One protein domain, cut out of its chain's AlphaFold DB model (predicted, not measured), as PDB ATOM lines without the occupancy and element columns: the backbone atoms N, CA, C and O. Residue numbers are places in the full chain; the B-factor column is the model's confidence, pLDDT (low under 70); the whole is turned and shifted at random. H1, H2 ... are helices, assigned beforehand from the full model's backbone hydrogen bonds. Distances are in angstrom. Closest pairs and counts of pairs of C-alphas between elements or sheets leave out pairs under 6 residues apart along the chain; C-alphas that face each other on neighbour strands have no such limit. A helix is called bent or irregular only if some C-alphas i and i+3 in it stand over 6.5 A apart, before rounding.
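This is residues 25 to 154 of the 158 residues of an uncharacterized protein of Pseudomonas sp. WN033 (UniProt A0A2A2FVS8). Three helices lie side by side as a layer, H1 in the middle between H2 and H4, while the long helix H5 crosses over one face of it and H3 lies across one end. The last stretch of H5, residues 142 to 154, sticks out from the body. The printed part has 130 residues with five named helices, H1 to H5 in chain order, and no named strand: all helix. The whole is loose, with a radius of gyration of the C-alphas of 17.4 A, and spans 59 by 36 by 18 A.

Look first at Cys 130 in H5, residues 113 to 154: its C-alpha is 5.4 A from that of Cys 29 in H1, residues 26 to 46, the closest pair where these helices touch at a steep tilt of 58 degrees. H1 and H2, residues 56 to 73, form a hairpin at 18 degrees, with the C-alphas of Pro 34 and Gly 68 closest at 4.1 A. H4, residues 90 to 110, touches H1 the same way at 26 degrees, closest at the C-alphas of Gly 31 and Arg 94, 4.2 A. H2 and H4 are apart. H3, residues 75 to 85, touches H5 about perpendicular at 88 degrees, closest at the C-alphas of Gln 77 and Ala 137, 5.2 A. Within hydrogen-bond range are every O i to N i+4 pair in H3, H4 and H5, 15 of 17 in H1 and 12 of 14 in H2.

Find C-alpha 113 at (204.698, 234.699, 195.219); from there H5 runs 60.9 A to C-alpha 154 at (184.943, 228.480, 137.944). H1 measures 30.2 A, H2 25.2 A, H3 15.2 A and H4 30.3 A. H1 is irregular, but only just: C-alphas 31 and 34 are 7.0 A apart.

The C-alphas of Thr 112 and Gly 154 are the two farthest apart, 61.9 A. The printed part has no cut and no long link. Mean pLDDT of the printed part is 86.4, with residues 52, 53, 144 and 154 under 70.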
ATOM      1  N   THR A  25     206.459 226.456 168.115       89.69
ATOM      2  CA  THR A  25     205.828 225.691 167.046       89.69
ATOM      3  C   THR A  25     204.312 225.728 167.221       89.69
ATOM      4  O   THR A  25     203.806 225.867 168.341       89.69
ATOM      5  N   PRO A  26     203.537 225.576 166.136       93.12
ATOM      6  CA  PRO A  26     202.084 225.496 166.241       93.12
ATOM      7  C   PRO A  26     201.596 224.356 167.148       93.12
ATOM      8  O   PRO A  26     200.555 224.505 167.788       93.12
ATOM      9  N   GLY A  27     202.351 223.250 167.230       91.44
ATOM     10  CA  GLY A  27     202.057 222.124 168.117       91.44
ATOM     11  C   GLY A  27     202.207 222.533 169.578       91.44
ATOM     12  O   GLY A  27     201.274 222.344 170.360       91.44
ATOM     13  N   LEU A  28     203.309 223.219 169.917       91.62
ATOM     14  CA  LEU A  28     203.515 223.768 171.259       91.62
ATOM     15  C   LEU A  28     202.368 224.702 171.666       91.62
ATOM     16  O   LEU A  28     201.801 224.566 172.748       91.62
ATOM     17  N   CYS A  29     201.977 225.621 170.782       92.81
ATOM     18  CA  CYS A  29     200.909 226.574 171.069       92.81
ATOM     19  C   CYS A  29     199.548 225.907 171.277       92.81
ATOM     20  O   CYS A  29     198.825 226.283 172.201       92.81
ATOM     21  N   LEU A  30     199.213 224.896 170.467       95.50
ATOM     22  CA  LEU A  30     197.978 224.135 170.641       95.50
ATOM     23  C   LEU A  30     197.980 223.316 171.939       95.50
ATOM     24  O   LEU A  30     196.944 223.203 172.585       95.50
ATOM     25  N   GLY A  31     199.122 222.744 172.325       92.94
ATOM     26  CA  GLY A  31     199.241 221.961 173.556       92.94
ATOM     27  C   GLY A  31     199.221 222.814 174.826       92.94
ATOM     28  O   GLY A  31     198.668 222.397 175.838       92.94
ATOM     29  N   TYR A  32     199.804 224.012 174.773       91.75
ATOM     30  CA  TYR A  32     200.055 224.840 175.953       91.75
ATOM     31  C   TYR A  32     198.944 225.854 176.252       91.75
ATOM     32  O   TYR A  32     198.469 225.954 177.385       91.75
ATOM     33  N   MET A  33     198.517 226.616 175.238       93.81
ATOM     34  CA  MET A  33     197.662 227.791 175.440       93.81
ATOM     35  C   MET A  33     196.274 227.463 176.004       93.81
ATOM     36  O   MET A  33     195.857 228.158 176.931       93.81
ATOM     37  N   PRO A  34     195.560 226.410 175.551       95.69
ATOM     38  CA  PRO A  34     194.256 226.072 176.119       95.69
ATOM     39  C   PRO A  34     194.303 225.794 177.628       95.69
ATOM     40  O   PRO A  34     193.386 226.181 178.351       95.69
ATOM     41  N   ILE A  35     195.384 225.170 178.112       94.44
ATOM     42  CA  ILE A  35     195.564 224.832 179.530       94.44
ATOM     43  C   ILE A  35     195.711 226.109 180.362       94.44
ATOM     44  O   ILE A  35     195.002 226.284 181.357       94.44
ATOM     45  N   LEU A  36     196.593 227.020 179.943       91.69
ATOM     46  CA  LEU A  36     196.809 228.268 180.674       91.69
ATOM     47  C   LEU A  36     195.616 229.211 180.597       91.69
ATOM     48  O   LEU A  36     195.238 229.772 181.621       91.69
ATOM     49  N   SER A  37     194.972 229.331 179.436       93.62
ATOM     50  CA  SER A  37     193.749 230.124 179.314       93.62
ATOM     51  C   SER A  37     192.629 229.580 180.209       93.62
ATOM     52  O   SER A  37     191.926 230.360 180.848       93.62
ATOM     53  N   SER A  38     192.481 228.255 180.336       95.06
ATOM     54  CA  SER A  38     191.517 227.674 181.284       95.06
ATOM     55  C   SER A  38     191.841 228.069 182.724       95.06
ATOM     56  O   SER A  38     190.970 228.556 183.445       95.06
ATOM     57  N   TYR A  39     193.106 227.929 183.129       93.00
ATOM     58  CA  TYR A  39     193.545 228.300 184.471       93.00
ATOM     59  C   TYR A  39     193.363 229.798 184.766       93.00
ATOM     60  O   TYR A  39     192.872 230.169 185.836       93.00
ATOM     61  N   GLU A  40     193.736 230.671 183.833       91.69
ATOM     62  CA  GLU A  40     193.585 232.118 183.981       91.69
ATOM     63  C   GLU A  40     192.103 232.492 184.100       91.69
ATOM     64  O   GLU A  40     191.726 233.246 184.999       91.69
ATOM     65  N   ALA A  41     191.237 231.908 183.271       93.31
ATOM     66  CA  ALA A  41     189.802 232.141 183.351       93.31
ATOM     67  C   ALA A  41     189.187 231.669 184.679       93.31
ATOM     68  O   ALA A  41     188.354 232.373 185.250       93.31
ATOM     69  N   GLU A  42     189.582 230.495 185.179       93.69
ATOM     70  CA  GLU A  42     189.176 229.991 186.500       93.69
ATOM     71  C   GLU A  42     189.634 230.932 187.617       93.69
ATOM     72  O   GLU A  42     188.876 231.242 188.538       93.69
ATOM     73  N   THR A  43     190.864 231.430 187.515       90.94
ATOM     74  CA  THR A  43     191.445 232.349 188.495       90.94
ATOM     75  C   THR A  43     190.698 233.681 188.504       90.94
ATOM     76  O   THR A  43     190.343 234.174 189.568       90.94
ATOM     77  N   ILE A  44     190.389 234.245 187.334       90.56
ATOM     78  CA  ILE A  44     189.615 235.490 187.230       90.56
ATOM     79  C   ILE A  44     188.192 235.293 187.771       90.56
ATOM     80  O   ILE A  44     187.685 236.153 188.484       90.56
ATOM     81  N   ALA A  45     187.547 234.167 187.452       89.50
ATOM     82  CA  ALA A  45     186.179 233.889 187.889       89.50
ATOM     83  C   ALA A  45     186.059 233.619 189.399       89.50
ATOM     84  O   ALA A  45     184.987 233.814 189.963       89.50
ATOM     85  N   SER A  46     187.133 233.156 190.043       88.38
ATOM     86  CA  SER A  46     187.162 232.841 191.479       88.38
ATOM     87  C   SER A  46     187.648 233.997 192.356       88.38
ATOM     88  O   SER A  46     187.556 233.912 193.582       88.38
ATOM     89  N   GLN A  47     188.156 235.081 191.763       83.94
ATOM     90  CA  GLN A  47     188.588 236.249 192.520       83.94
ATOM     91  C   GLN A  47     187.388 237.004 193.107       83.94
ATOM     92  O   GLN A  47     186.413 237.250 192.395       83.94
ATOM     93  N   PRO A  48     187.459 237.428 194.384       78.56
ATOM     94  CA  PRO A  48     186.439 238.286 194.963       78.56
ATOM     95  C   PRO A  48     186.409 239.612 194.198       78.56
ATOM     96  O   PRO A  48     187.363 240.393 194.234       78.56
ATOM     97  N   ALA A  49     185.318 239.849 193.475       74.31
ATOM     98  CA  ALA A  49     185.116 241.084 192.741       74.31
ATOM     99  C   ALA A  49     184.590 242.171 193.690       74.31
ATOM    100  O   ALA A  49     183.645 241.916 194.439       74.31
ATOM    101  N   PRO A  50     185.161 243.387 193.661       73.44
ATOM    102  CA  PRO A  50     184.563 244.525 194.344       73.44
ATOM    103  C   PRO A  50     183.124 244.740 193.858       73.44
ATOM    104  O   PRO A  50     182.856 244.564 192.669       73.44
ATOM    105  N   GLU A  51     182.212 245.175 194.731       70.50
ATOM    106  CA  GLU A  51     180.793 245.381 194.376       70.50
ATOM    107  C   GLU A  51     180.612 246.276 193.134       70.50
ATOM    108  O   GLU A  51     179.754 246.014 192.294       70.50
ATOM    109  N   TYR A  52     181.485 247.274 192.954       68.06
ATOM    110  CA  TYR A  52     181.478 248.173 191.794       68.06
ATOM    111  C   TYR A  52     181.989 247.538 190.490       68.06
ATOM    112  O   TYR A  52     181.709 248.052 189.411       68.06
ATOM    113  N   ALA A  53     182.748 246.441 190.560       67.94
ATOM    114  CA  ALA A  53     183.222 245.718 189.381       67.94
ATOM    115  C   ALA A  53     182.150 244.770 188.817       67.94
ATOM    116  O   ALA A  53     182.260 244.337 187.667       67.94
ATOM    117  N   GLY A  54     181.112 244.450 189.602       70.12
ATOM    118  CA  GLY A  54     179.983 243.622 189.180       70.12
ATOM    119  C   GLY A  54     180.415 242.347 188.442       70.12
ATOM    120  O   GLY A  54     181.395 241.692 188.801       70.12
ATOM    121  N   SER A  55     179.718 242.013 187.356       83.38
ATOM    122  CA  SER A  55     179.987 240.841 186.509       83.38
ATOM    123  C   SER A  55     181.125 241.025 185.490       83.38
ATOM    124  O   SER A  55     181.328 240.151 184.646       83.38
ATOM    125  N   VAL A  56     181.885 242.128 185.531       87.62
ATOM    126  CA  VAL A  56     182.960 242.402 184.552       87.62
ATOM    127  C   VAL A  56     184.066 241.346 184.622       87.62
ATOM    128  O   VAL A  56     184.572 240.910 183.588       87.62
ATOM    129  N   HIS A  57     184.400 240.867 185.821       88.06
ATOM    130  CA  HIS A  57     185.364 239.779 185.994       88.06
ATOM    131  C   HIS A  57     184.899 238.482 185.300       88.06
ATOM    132  O   HIS A  57     185.706 237.812 184.662       88.06
ATOM    133  N   LEU A  58     183.597 238.170 185.311       89.94
ATOM    134  CA  LEU A  58     183.047 237.009 184.601       89.94
ATOM    135  C   LEU A  58     183.123 237.168 183.077       89.94
ATOM    136  O   LEU A  58     183.421 236.200 182.379       89.94
ATOM    137  N   LEU A  59     182.897 238.380 182.557       91.50
ATOM    138  CA  LEU A  59     183.075 238.672 181.129       91.50
ATOM    139  C   LEU A  59     184.537 238.503 180.709       91.50
ATOM    140  O   LEU A  59     184.811 237.862 179.698       91.50
ATOM    141  N   ARG A  60     185.477 238.993 181.523       91.69
ATOM    142  CA  ARG A  60     186.911 238.799 181.284       91.69
ATOM    143  C   ARG A  60     187.300 237.321 181.340       91.69
ATOM    144  O   ARG A  60     188.015 236.844 180.468       91.69
ATOM    145  N   ALA A  61     186.801 236.574 182.326       92.69
ATOM    146  CA  ALA A  61     187.028 235.134 182.408       92.69
ATOM    147  C   ALA A  61     186.509 234.412 181.157       92.69
ATOM    148  O   ALA A  61     187.172 233.515 180.641       92.69
ATOM    149  N   ARG A  62     185.344 234.817 180.637       94.44
ATOM    150  CA  ARG A  62     184.798 234.277 179.390       94.44
ATOM    151  C   ARG A  62     185.690 234.586 178.186       94.44
ATOM    152  O   ARG A  62     185.981 233.670 177.427       94.44
ATOM    153  N   GLU A  63     186.145 235.827 178.036       94.88
ATOM    154  CA  GLU A  63     187.047 236.228 176.946       94.88
ATOM    155  C   GLU A  63     188.326 235.376 176.935       94.88
ATOM    156  O   GLU A  63     188.759 234.883 175.891       94.88
ATOM    157  N   VAL A  64     188.901 235.135 178.114       92.88
ATOM    158  CA  VAL A  64     190.089 234.288 178.260       92.88
ATOM    159  C   VAL A  64     189.791 232.834 177.860       92.88
ATOM    160  O   VAL A  64     190.589 232.232 177.142       92.88
ATOM    161  N   ARG A  65     188.630 232.264 178.222       94.44
ATOM    162  CA  ARG A  65     188.240 230.917 177.742       94.44
ATOM    163  C   ARG A  65     188.104 230.875 176.227       94.44
ATOM    164  O   ARG A  65     188.651 229.976 175.596       94.44
ATOM    165  N   GLU A  66     187.422 231.856 175.640       95.31
ATOM    166  CA  GLU A  66     187.224 231.936 174.189       95.31
ATOM    167  C   GLU A  66     188.565 232.045 173.441       95.31
ATOM    168  O   GLU A  66     188.719 231.480 172.350       95.31
ATOM    169  N   ARG A  67     189.571 232.697 174.040       91.75
ATOM    170  CA  ARG A  67     190.952 232.720 173.534       91.75
ATOM    171  C   ARG A  67     191.568 231.319 173.506       91.75
ATOM    172  O   ARG A  67     192.059 230.910 172.455       91.75
ATOM    173  N   GLY A  68     191.480 230.563 174.601       92.88
ATOM    174  CA  GLY A  68     191.952 229.174 174.666       92.88
ATOM    175  C   GLY A  68     191.240 228.254 173.668       92.88
ATOM    176  O   GLY A  68     191.880 227.517 172.919       92.88
ATOM    177  N   GLU A  69     189.915 228.361 173.570       95.19
ATOM    178  CA  GLU A  69     189.113 227.606 172.598       95.19
ATOM    179  C   GLU A  69     189.471 227.920 171.149       95.19
ATOM    180  O   GLU A  69     189.334 227.069 170.271       95.19
ATOM    181  N   THR A  70     189.925 229.141 170.875       94.75
ATOM    182  CA  THR A  70     190.316 229.532 169.524       94.75
ATOM    183  C   THR A  70     191.491 228.703 169.018       94.75
ATOM    184  O   THR A  70     191.479 228.329 167.849       94.75
ATOM    185  N   TYR A  71     192.451 228.342 169.875       94.38
ATOM    186  CA  TYR A  71     193.524 227.420 169.492       94.38
ATOM    187  C   TYR A  71     192.962 226.052 169.093       94.38
ATOM    188  O   TYR A  71     193.305 225.546 168.027       94.38
ATOM    189  N   ASN A  72     192.018 225.508 169.870       94.62
ATOM    190  CA  ASN A  72     191.359 224.235 169.553       94.62
ATOM    191  C   ASN A  72     190.567 224.301 168.239       94.62
ATOM    192  O   ASN A  72     190.701 223.418 167.393       94.62
ATOM    193  N   ARG A  73     189.791 225.371 168.015       94.69
ATOM    194  CA  ARG A  73     189.073 225.594 166.746       94.69
ATOM    195  C   ARG A  73     190.021 225.692 165.551       94.69
ATOM    196  O   ARG A  73     189.655 225.318 164.442       94.69
ATOM    197  N   MET A  74     191.232 226.190 165.780       94.31
ATOM    198  CA  MET A  74     192.264 226.374 164.766       94.31
ATOM    199  C   MET A  74     193.248 225.208 164.649       94.31
ATOM    200  O   MET A  74     194.234 225.326 163.920       94.31
ATOM    201  N   ALA A  75     193.000 224.079 165.323       94.44
ATOM    202  CA  ALA A  75     193.932 222.956 165.375       94.44
ATOM    203  C   ALA A  75     194.363 222.473 163.979       94.44
ATOM    204  O   ALA A  75     195.551 222.287 163.737       94.44
ATOM    205  N   SER A  76     193.426 222.361 163.029       93.44
ATOM    206  CA  SER A  76     193.739 221.919 161.661       93.44
ATOM    207  C   SER A  76     194.600 222.923 160.878       93.44
ATOM    208  O   SER A  76     195.488 222.538 160.119       93.44
ATOM    209  N   GLN A  77     194.373 224.227 161.050       94.31
ATOM    210  CA  GLN A  77     195.189 225.276 160.436       94.31
ATOM    211  C   GLN A  77     196.581 225.333 161.072       94.31
ATOM    212  O   GLN A  77     197.568 225.494 160.359       94.31
ATOM    213  N   LEU A  78     196.665 225.170 162.394       94.38
ATOM    214  CA  LEU A  78     197.927 225.099 163.127       94.38
ATOM    215  C   LEU A  78     198.736 223.866 162.711       94.38
ATOM    216  O   LEU A  78     199.931 223.992 162.471       94.38
ATOM    217  N   GLN A  79     198.094 222.710 162.535       95.12
ATOM    218  CA  GLN A  79     198.743 221.497 162.040       95.12
ATOM    219  C   GLN A  79     199.281 221.677 160.615       95.12
ATOM    220  O   GLN A  79     200.428 221.329 160.347       95.12
ATOM    221  N   ARG A  80     198.501 222.284 159.710       93.25
ATOM    222  CA  ARG A  80     198.968 222.599 158.348       93.25
ATOM    223  C   ARG A  80     200.138 223.578 158.347       93.25
ATOM    224  O   ARG A  80     201.108 223.371 157.626       93.25
ATOM    225  N   LEU A  81     200.059 224.631 159.163       92.12
ATOM    226  CA  LEU A  81     201.162 225.574 159.348       92.12
ATOM    227  C   LEU A  81     202.419 224.850 159.843       92.12
ATOM    228  O   LEU A  81     203.511 225.117 159.352       92.12
ATOM    229  N   HIS A  82     202.247 223.922 160.785       91.62
ATOM    230  CA  HIS A  82     203.330 223.124 161.340       91.62
ATOM    231  C   HIS A  82     204.018 222.286 160.267       91.62
ATOM    232  O   HIS A  82     205.209 222.433 160.051       91.62
ATOM    233  N   GLN A  83     203.249 221.476 159.540       92.19
ATOM    234  CA  GLN A  83     203.762 220.594 158.490       92.19
ATOM    235  C   GLN A  83     204.473 221.352 157.363       92.19
ATOM    236  O   GLN A  83     205.346 220.795 156.705       92.19
ATOM    237  N   ARG A  84     204.086 222.610 157.118       89.25
ATOM    238  CA  ARG A  84     204.694 223.438 156.074       89.25
ATOM    239  C   ARG A  84     205.993 224.103 156.521       89.25
ATOM    240  O   ARG A  84     206.942 224.157 155.746       89.25
ATOM    241  N   ASP A  85     206.002 224.651 157.734       87.25
ATOM    242  CA  ASP A  85     207.029 225.606 158.165       87.25
ATOM    243  C   ASP A  85     207.967 225.035 159.250       87.25
ATOM    244  O   ASP A  85     208.941 225.694 159.615       87.25
ATOM    245  N   PHE A  86     207.700 223.828 159.766       86.62
ATOM    246  CA  PHE A  86     208.424 223.221 160.885       86.62
ATOM    247  C   PHE A  86     208.808 221.768 160.585       86.62
ATOM    248  O   PHE A  86     208.063 221.022 159.956       86.62
ATOM    249  N   ALA A  87     209.996 221.375 161.049       86.81
ATOM    250  CA  ALA A  87     210.536 220.028 160.858       86.81
ATOM    251  C   ALA A  87     210.183 219.056 161.998       86.81
ATOM    252  O   ALA A  87     210.428 217.858 161.865       86.81
ATOM    253  N   SER A  88     209.674 219.562 163.127       86.62
ATOM    254  CA  SER A  88     209.270 218.736 164.264       86.62
ATOM    255  C   SER A  88     207.949 218.010 164.001       86.62
ATOM    256  O   SER A  88     207.204 218.324 163.070       86.62
ATOM    257  N   ASP A  89     207.680 216.989 164.817       92.38
ATOM    258  CA  ASP A  89     206.393 216.308 164.801       92.38
ATOM    259  C   ASP A  89     205.361 217.124 165.588       92.38
ATOM    260  O   ASP A  89     205.543 217.441 166.768       92.38
ATOM    261  N   PHE A  90     204.253 217.448 164.923       92.06
ATOM    262  CA  PHE A  90     203.200 218.283 165.494       92.06
ATOM    263  C   PHE A  90     202.593 217.682 166.762       92.06
ATOM    264  O   PHE A  90     202.320 218.408 167.721       92.06
ATOM    265  N   GLU A  91     202.346 216.374 166.758       94.81
ATOM    266  CA  GLU A  91     201.651 215.700 167.849       94.81
ATOM    267  C   GLU A  91     202.579 215.518 169.050       94.81
ATOM    268  O   GLU A  91     202.172 215.749 170.190       94.81
ATOM    269  N   GLN A  92     203.849 215.203 168.802       92.06
ATOM    270  CA  GLN A  92     204.886 215.176 169.822       92.06
ATOM    271  C   GLN A  92     205.045 216.548 170.488       92.06
ATOM    272  O   GLN A  92     205.029 216.624 171.718       92.06
ATOM    273  N   ASP A  93     205.131 217.626 169.704       90.56
ATOM    274  CA  ASP A  93     205.217 218.991 170.231       90.56
ATOM    275  C   ASP A  93     203.977 219.344 171.063       90.56
ATOM    276  O   ASP A  93     204.088 219.909 172.153       90.56
ATOM    277  N   ARG A  94     202.784 218.966 170.590       94.31
ATOM    278  CA  ARG A  94     201.517 219.200 171.295       94.31
ATOM    279  C   ARG A  94     201.464 218.481 172.639       94.31
ATOM    280  O   ARG A  94     201.102 219.090 173.647       94.31
ATOM    281  N   LEU A  95     201.815 217.196 172.672       91.50
ATOM    282  CA  LEU A  95     201.804 216.389 173.894       91.50
ATOM    283  C   LEU A  95     202.863 216.861 174.890       91.50
ATOM    284  O   LEU A  95     202.579 216.991 176.084       91.50
ATOM    285  N   TYR A  96     204.063 217.169 174.397       87.38
ATOM    286  CA  TYR A  96     205.141 217.726 175.206       87.38
ATOM    287  C   TYR A  96     204.723 219.051 175.852       87.38
ATOM    288  O   TYR A  96     204.844 219.224 177.066       87.38
ATOM    289  N   ALA A  97     204.145 219.961 175.068       90.31
ATOM    290  CA  ALA A  97     203.654 221.233 175.574       90.31
ATOM    291  C   ALA A  97     202.509 221.087 176.573       90.31
ATOM    292  O   ALA A  97     202.502 221.790 177.579       90.31
ATOM    293  N   ALA A  98     201.570 220.165 176.348       91.00
ATOM    294  CA  ALA A  98     200.487 219.924 177.295       91.00
ATOM    295  C   ALA A  98     201.025 219.502 178.674       91.00
ATOM    296  O   ALA A  98     200.597 220.032 179.700       91.00
ATOM    297  N   ALA A  99     202.026 218.614 178.705       88.06
ATOM    298  CA  ALA A  99     202.676 218.198 179.945       88.06
ATOM    299  C   ALA A  99     203.352 219.376 180.673       88.06
ATOM    300  O   ALA A  99     203.189 219.536 181.884       88.06
ATOM    301  N   ILE A 100     204.058 220.246 179.939       86.38
ATOM    302  CA  ILE A 100     204.646 221.467 180.517       86.38
ATOM    303  C   ILE A 100     203.547 222.407 181.024       86.38
ATOM    304  O   ILE A 100     203.679 222.957 182.115       86.38
ATOM    305  N   GLY A 101     202.462 222.582 180.267       87.56
ATOM    306  CA  GLY A 101     201.331 223.439 180.625       87.56
ATOM    307  C   GLY A 101     200.704 223.035 181.953       87.56
ATOM    308  O   GLY A 101     200.511 223.883 182.824       87.56
ATOM    309  N   HIS A 102     200.468 221.739 182.157       90.19
ATOM    310  CA  HIS A 102     199.959 221.228 183.429       90.19
ATOM    311  C   HIS A 102     200.917 221.502 184.594       90.19
ATOM    312  O   HIS A 102     200.495 222.072 185.600       90.19
ATOM    313  N   ASN A 103     202.210 221.202 184.437       84.88
ATOM    314  CA  ASN A 103     203.220 221.487 185.463       84.88
ATOM    315  C   ASN A 103     203.309 222.987 185.791       84.88
ATOM    316  O   ASN A 103     203.484 223.381 186.945       84.88
ATOM    317  N   HIS A 104     203.161 223.839 184.777       85.75
ATOM    318  CA  HIS A 104     203.171 225.286 184.938       85.75
ATOM    319  C   HIS A 104     201.944 225.774 185.726       85.75
ATOM    320  O   HIS A 104     202.083 226.579 186.645       85.75
ATOM    321  N   VAL A 105     200.747 225.249 185.436       89.31
ATOM    322  CA  VAL A 105     199.533 225.537 186.220       89.31
ATOM    323  C   VAL A 105     199.681 225.072 187.668       89.31
ATOM    324  O   VAL A 105     199.280 225.787 188.587       89.31
ATOM    325  N   GLU A 106     200.272 223.902 187.905       87.00
ATOM    326  CA  GLU A 106     200.541 223.428 189.266       87.00
ATOM    327  C   GLU A 106     201.476 224.374 190.026       87.00
ATOM    328  O   GLU A 106     201.214 224.698 191.188       87.00
ATOM    329  N   ALA A 107     202.520 224.878 189.362       82.44
ATOM    330  CA  ALA A 107     203.409 225.885 189.928       82.44
ATOM    331  C   ALA A 107     202.675 227.206 190.216       82.44
ATOM    332  O   ALA A 107     202.891 227.805 191.268       82.44
ATOM    333  N   LEU A 108     201.759 227.639 189.343       84.75
ATOM    334  CA  LEU A 108     200.939 228.834 189.573       84.75
ATOM    335  C   LEU A 108     199.967 228.662 190.753       84.75
ATOM    336  O   LEU A 108     199.763 229.600 191.524       84.75
ATOM    337  N   ARG A 109     199.398 227.465 190.930       87.00
ATOM    338  CA  ARG A 109     198.455 227.151 192.018       87.00
ATOM    339  C   ARG A 109     199.135 226.996 193.379       87.00
ATOM    340  O   ARG A 109     198.599 227.469 194.376       87.00
ATOM    341  N   ALA A 110     200.280 226.317 193.429       82.69
ATOM    342  CA  ALA A 110     200.935 225.915 194.678       82.69
ATOM    343  C   ALA A 110     202.244 226.672 194.982       82.69
ATOM    344  O   ALA A 110     202.877 226.409 196.006       82.69
ATOM    345  N   GLY A 111     202.682 227.564 194.092       76.50
ATOM    346  CA  GLY A 111     203.963 228.259 194.187       76.50
ATOM    347  C   GLY A 111     203.969 229.449 195.145       76.50
ATOM    348  O   GLY A 111     202.944 230.074 195.435       76.50
ATOM    349  N   THR A 112     205.169 229.809 195.603       83.94
ATOM    350  CA  THR A 112     205.401 231.057 196.342       83.94
ATOM    351  C   THR A 112     205.085 232.274 195.452       83.94
ATOM    352  O   THR A 112     204.962 232.132 194.231       83.94
ATOM    353  N   PRO A 113     204.901 233.484 196.015       85.12
ATOM    354  CA  PRO A 113     204.698 234.699 195.219       85.12
ATOM    355  C   PRO A 113     205.752 234.899 194.118       85.12
ATOM    356  O   PRO A 113     205.401 235.257 192.997       85.12
ATOM    357  N   GLU A 114     207.016 234.593 194.408       79.94
ATOM    358  CA  GLU A 114     208.142 234.725 193.477       79.94
ATOM    359  C   GLU A 114     208.017 233.733 192.315       79.94
ATOM    360  O   GLU A 114     208.136 234.115 191.151       79.94
ATOM    361  N   LEU A 115     207.694 232.471 192.617       77.56
ATOM    362  CA  LEU A 115     207.473 231.440 191.600       77.56
ATOM    363  C   LEU A 115     206.281 231.777 190.705       77.56
ATOM    364  O   LEU A 115     206.350 231.600 189.490       77.56
ATOM    365  N   ARG A 116     205.211 232.324 191.287       80.44
ATOM    366  CA  ARG A 116     204.051 232.801 190.526       80.44
ATOM    367  C   ARG A 116     204.413 233.972 189.621       80.44
ATOM    368  O   ARG A 116     203.952 234.023 188.484       80.44
ATOM    369  N   GLN A 117     205.242 234.906 190.085       82.94
ATOM    370  CA  GLN A 117     205.702 236.026 189.265       82.94
ATOM    371  C   GLN A 117     206.552 235.550 188.081       82.94
ATOM    372  O   GLN A 117     206.311 235.982 186.954       82.94
ATOM    373  N   GLN A 118     207.497 234.637 188.314       79.00
ATOM    374  CA  GLN A 118     208.330 234.057 187.260       79.00
ATOM    375  C   GLN A 118     207.488 233.285 186.233       79.00
ATOM    376  O   GLN A 118     207.639 233.487 185.027       79.00
ATOM    377  N   ALA A 119     206.564 232.447 186.702       76.69
ATOM    378  CA  ALA A 119     205.644 231.698 185.851       76.69
ATOM    379  C   ALA A 119     204.774 232.639 184.991       76.69
ATOM    380  O   ALA A 119     204.707 232.490 183.773       76.69
ATOM    381  N   ASN A 120     204.224 233.704 185.583       80.56
ATOM    382  CA  ASN A 120     203.462 234.717 184.846       80.56
ATOM    383  C   ASN A 120     204.291 235.457 183.781       80.56
ATOM    384  O   ASN A 120     203.765 235.797 182.722       80.56
ATOM    385  N   GLN A 121     205.575 235.729 184.038       81.00
ATOM    386  CA  GLN A 121     206.461 236.338 183.037       81.00
ATOM    387  C   GLN A 121     206.695 235.398 181.851       81.00
ATOM    388  O   GLN A 121     206.639 235.832 180.701       81.00
ATOM    389  N   GLN A 122     206.909 234.110 182.123       76.62
ATOM    390  CA  GLN A 122     207.050 233.093 181.083       76.62
ATOM    391  C   GLN A 122     205.770 232.950 180.258       76.62
ATOM    392  O   GLN A 122     205.848 232.923 179.034       76.62
ATOM    393  N   TYR A 123     204.600 232.935 180.906       80.69
ATOM    394  CA  TYR A 123     203.314 232.873 180.214       80.69
ATOM    395  C   TYR A 123     203.158 233.988 179.176       80.69
ATOM    396  O   TYR A 123     202.829 233.694 178.033       80.69
ATOM    397  N   ARG A 124     203.461 235.244 179.534       81.44
ATOM    398  CA  ARG A 124     203.337 236.380 178.601       81.44
ATOM    399  C   ARG A 124     204.216 236.229 177.362       81.44
ATOM    400  O   ARG A 124     203.748 236.454 176.254       81.44
ATOM    401  N   SER A 125     205.462 235.793 177.547       78.81
ATOM    402  CA  SER A 125     206.384 235.536 176.432       78.81
ATOM    403  C   SER A 125     205.846 234.452 175.488       78.81
ATOM    404  O   SER A 125     205.875 234.595 174.265       78.81
ATOM    405  N   ILE A 126     205.286 233.380 176.058       81.44
ATOM    406  CA  ILE A 126     204.698 232.280 175.287       81.44
ATOM    407  C   ILE A 126     203.426 232.732 174.561       81.44
ATOM    408  O   ILE A 126     203.231 232.399 173.392       81.44
ATOM    409  N   GLU A 127     202.579 233.515 175.227       84.69
ATOM    410  CA  GLU A 127     201.352 234.053 174.651       84.69
ATOM    411  C   GLU A 127     201.639 234.923 173.422       84.69
ATOM    412  O   GLU A 127     201.003 234.734 172.383       84.69
ATOM    413  N   GLU A 128     202.625 235.820 173.502       84.06
ATOM    414  CA  GLU A 128     203.042 236.667 172.380       84.06
ATOM    415  C   GLU A 128     203.527 235.831 171.184       84.06
ATOM    416  O   GLU A 128     203.090 236.052 170.048       84.06
ATOM    417  N   GLY A 129     204.363 234.817 171.433       84.94
ATOM    418  CA  GLY A 129     204.839 233.900 170.392       84.94
ATOM    419  C   GLY A 129     203.700 233.120 169.728       84.94
ATOM    420  O   GLY A 129     203.620 233.020 168.498       84.94
ATOM    421  N   CYS A 130     202.767 232.615 170.532       90.88
ATOM    422  CA  CYS A 130     201.636 231.840 170.043       90.88
ATOM    423  C   CYS A 130     200.581 232.680 169.321       90.88
ATOM    424  O   CYS A 130     199.996 232.202 168.345       90.88
ATOM    425  N   ALA A 131     200.386 233.940 169.712       90.31
ATOM    426  CA  ALA A 131     199.504 234.863 169.006       90.31
ATOM    427  C   ALA A 131     199.965 235.094 167.556       90.31
ATOM    428  O   ALA A 131     199.138 235.091 166.639       90.31
ATOM    429  N   GLY A 132     201.278 235.216 167.326       89.00
ATOM    430  CA  GLY A 132     201.848 235.349 165.982       89.00
ATOM    431  C   GLY A 132     201.586 234.127 165.095       89.00
ATOM    432  O   GLY A 132     201.170 234.259 163.940       89.00
ATOM    433  N   LEU A 133     201.755 232.921 165.646       90.75
ATOM    434  CA  LEU A 133     201.483 231.673 164.924       90.75
ATOM    435  C   LEU A 133     199.994 231.468 164.658       90.75
ATOM    436  O   LEU A 133     199.622 231.045 163.565       90.75
ATOM    437  N   LEU A 134     199.135 231.818 165.615       92.06
ATOM    438  CA  LEU A 134     197.689 231.766 165.441       92.06
ATOM    439  C   LEU A 134     197.235 232.721 164.326       92.06
ATOM    440  O   LEU A 134     196.441 232.334 163.472       92.06
ATOM    441  N   ALA A 135     197.778 233.942 164.278       91.00
ATOM    442  CA  ALA A 135     197.497 234.898 163.207       91.00
ATOM    443  C   ALA A 135     197.941 234.370 161.830       91.00
ATOM    444  O   ALA A 135     197.187 234.457 160.859       91.00
ATOM    445  N   ARG A 136     199.121 233.744 161.752       89.12
ATOM    446  CA  ARG A 136     199.617 233.107 160.522       89.12
ATOM    447  C   ARG A 136     198.776 231.892 160.114       89.12
ATOM    448  O   ARG A 136     198.510 231.697 158.935       89.12
ATOM    449  N   ALA A 137     198.292 231.100 161.064       89.69
ATOM    450  CA  ALA A 137     197.373 230.001 160.776       89.69
ATOM    451  C   ALA A 137     196.014 230.510 160.253       89.69
ATOM    452  O   ALA A 137     195.407 229.871 159.391       89.69
ATOM    453  N   ARG A 138     195.541 231.680 160.717       88.75
ATOM    454  CA  ARG A 138     194.300 232.300 160.215       88.75
ATOM    455  C   ARG A 138     194.435 232.705 158.759       88.75
ATOM    456  O   ARG A 138     193.523 232.425 157.986       88.75
ATOM    457  N   SER A 139     195.564 233.309 158.386       86.75
ATOM    458  CA  SER A 139     195.782 233.731 157.001       86.75
ATOM    459  C   SER A 139     195.838 232.545 156.033       86.75
ATOM    460  O   SER A 139     195.305 232.638 154.931       86.75
ATOM    461  N   LEU A 140     196.370 231.391 156.457       79.75
ATOM    462  CA  LEU A 140     196.295 230.155 155.663       79.75
ATOM    463  C   LEU A 140     194.858 229.679 155.456       79.75
ATOM    464  O   LEU A 140     194.494 229.267 154.357       79.75
ATOM    465  N   GLY A 141     194.040 229.742 156.509       73.94
ATOM    466  CA  GLY A 141     192.626 229.390 156.427       73.94
ATOM    467  C   GLY A 141     191.852 230.294 155.467       73.94
ATOM    468  O   GLY A 141     191.066 229.788 154.673       73.94
ATOM    469  N   SER A 142     192.092 231.607 155.506       75.25
ATOM    470  CA  SER A 142     191.408 232.558 154.623       75.25
ATOM    471  C   SER A 142     191.824 232.426 153.162       75.25
ATOM    472  O   SER A 142     190.968 232.525 152.291       75.25
ATOM    473  N   VAL A 143     193.111 232.177 152.888       70.81
ATOM    474  CA  VAL A 143     193.597 231.982 151.513       70.81
ATOM    475  C   VAL A 143     193.017 230.698 150.924       70.81
ATOM    476  O   VAL A 143     192.409 230.752 149.862       70.81
ATOM    477  N   GLY A 144     193.081 229.578 151.652       66.69
ATOM    478  CA  GLY A 144     192.505 228.320 151.169       66.69
ATOM    479  C   GLY A 144     190.980 228.370 150.997       66.69
ATOM    480  O   GLY A 144     190.445 227.761 150.079       66.69
ATOM    481  N   ALA A 145     190.264 229.117 151.846       70.06
ATOM    482  CA  ALA A 145     188.823 229.322 151.683       70.06
ATOM    483  C   ALA A 145     188.489 230.177 150.447       70.06
ATOM    484  O   ALA A 145     187.498 229.916 149.771       70.06
ATOM    485  N   PHE A 146     189.315 231.183 150.146       71.06
ATOM    486  CA  PHE A 146     189.166 232.007 148.949       71.06
ATOM    487  C   PHE A 146     189.462 231.216 147.666       71.06
ATOM    488  O   PHE A 146     188.694 231.302 146.713       71.06
ATOM    489  N   GLU A 147     190.524 230.407 147.654       71.81
ATOM    490  CA  GLU A 147     190.864 229.525 146.527       71.81
ATOM    491  C   GLU A 147     189.745 228.512 146.247       71.81
ATOM    492  O   GLU A 147     189.280 228.421 145.115       71.81
ATOM    493  N   ALA A 148     189.220 227.844 147.281       72.62
ATOM    494  CA  ALA A 148     188.103 226.907 147.137       72.62
ATOM    495  C   ALA A 148     186.820 227.579 146.607       72.62
ATOM    496  O   ALA A 148     186.088 226.995 145.808       72.62
ATOM    497  N   LEU A 149     186.546 228.821 147.024       77.50
ATOM    498  CA  LEU A 149     185.419 229.600 146.508       77.50
ATOM    499  C   LEU A 149     185.606 229.919 145.017       77.50
ATOM    500  O   LEU A 149     184.683 229.722 144.228       77.50
ATOM    501  N   MET A 150     186.801 230.363 144.622       77.19
ATOM    502  CA  MET A 150     187.133 230.648 143.222       77.19
ATOM    503  C   MET A 150     187.041 229.395 142.340       77.19
ATOM    504  O   MET A 150     186.515 229.477 141.232       77.19
ATOM    505  N   GLU A 151     187.487 228.237 142.834       76.94
ATOM    506  CA  GLU A 151     187.334 226.952 142.142       76.94
ATOM    507  C   GLU A 151     185.859 226.569 141.967       76.94
ATOM    508  O   GLU A 151     185.464 226.180 140.869       76.94
ATOM    509  N   SER A 152     185.019 226.745 142.997       76.44
ATOM    510  CA  SER A 152     183.578 226.475 142.876       76.44
ATOM    511  C   SER A 152     182.888 227.390 141.860       76.44
ATOM    512  O   SER A 152     182.095 226.923 141.049       76.44
ATOM    513  N   MET A 153     183.254 228.675 141.825       73.62
ATOM    514  CA  MET A 153     182.705 229.633 140.863       73.62
ATOM    515  C   MET A 153     183.184 229.376 139.426       73.62
ATOM    516  O   MET A 153     182.460 229.671 138.479       73.62
ATOM    517  N   GLY A 154     184.403 228.856 139.252       64.50
ATOM    518  CA  GLY A 154     184.943 228.480 137.944       64.50
ATOM    519  C   GLY A 154     184.391 227.156 137.409       64.50
ATOM    520  O   GLY A 154     184.326 226.974 136.195       64.50
TER     521      GLY A 154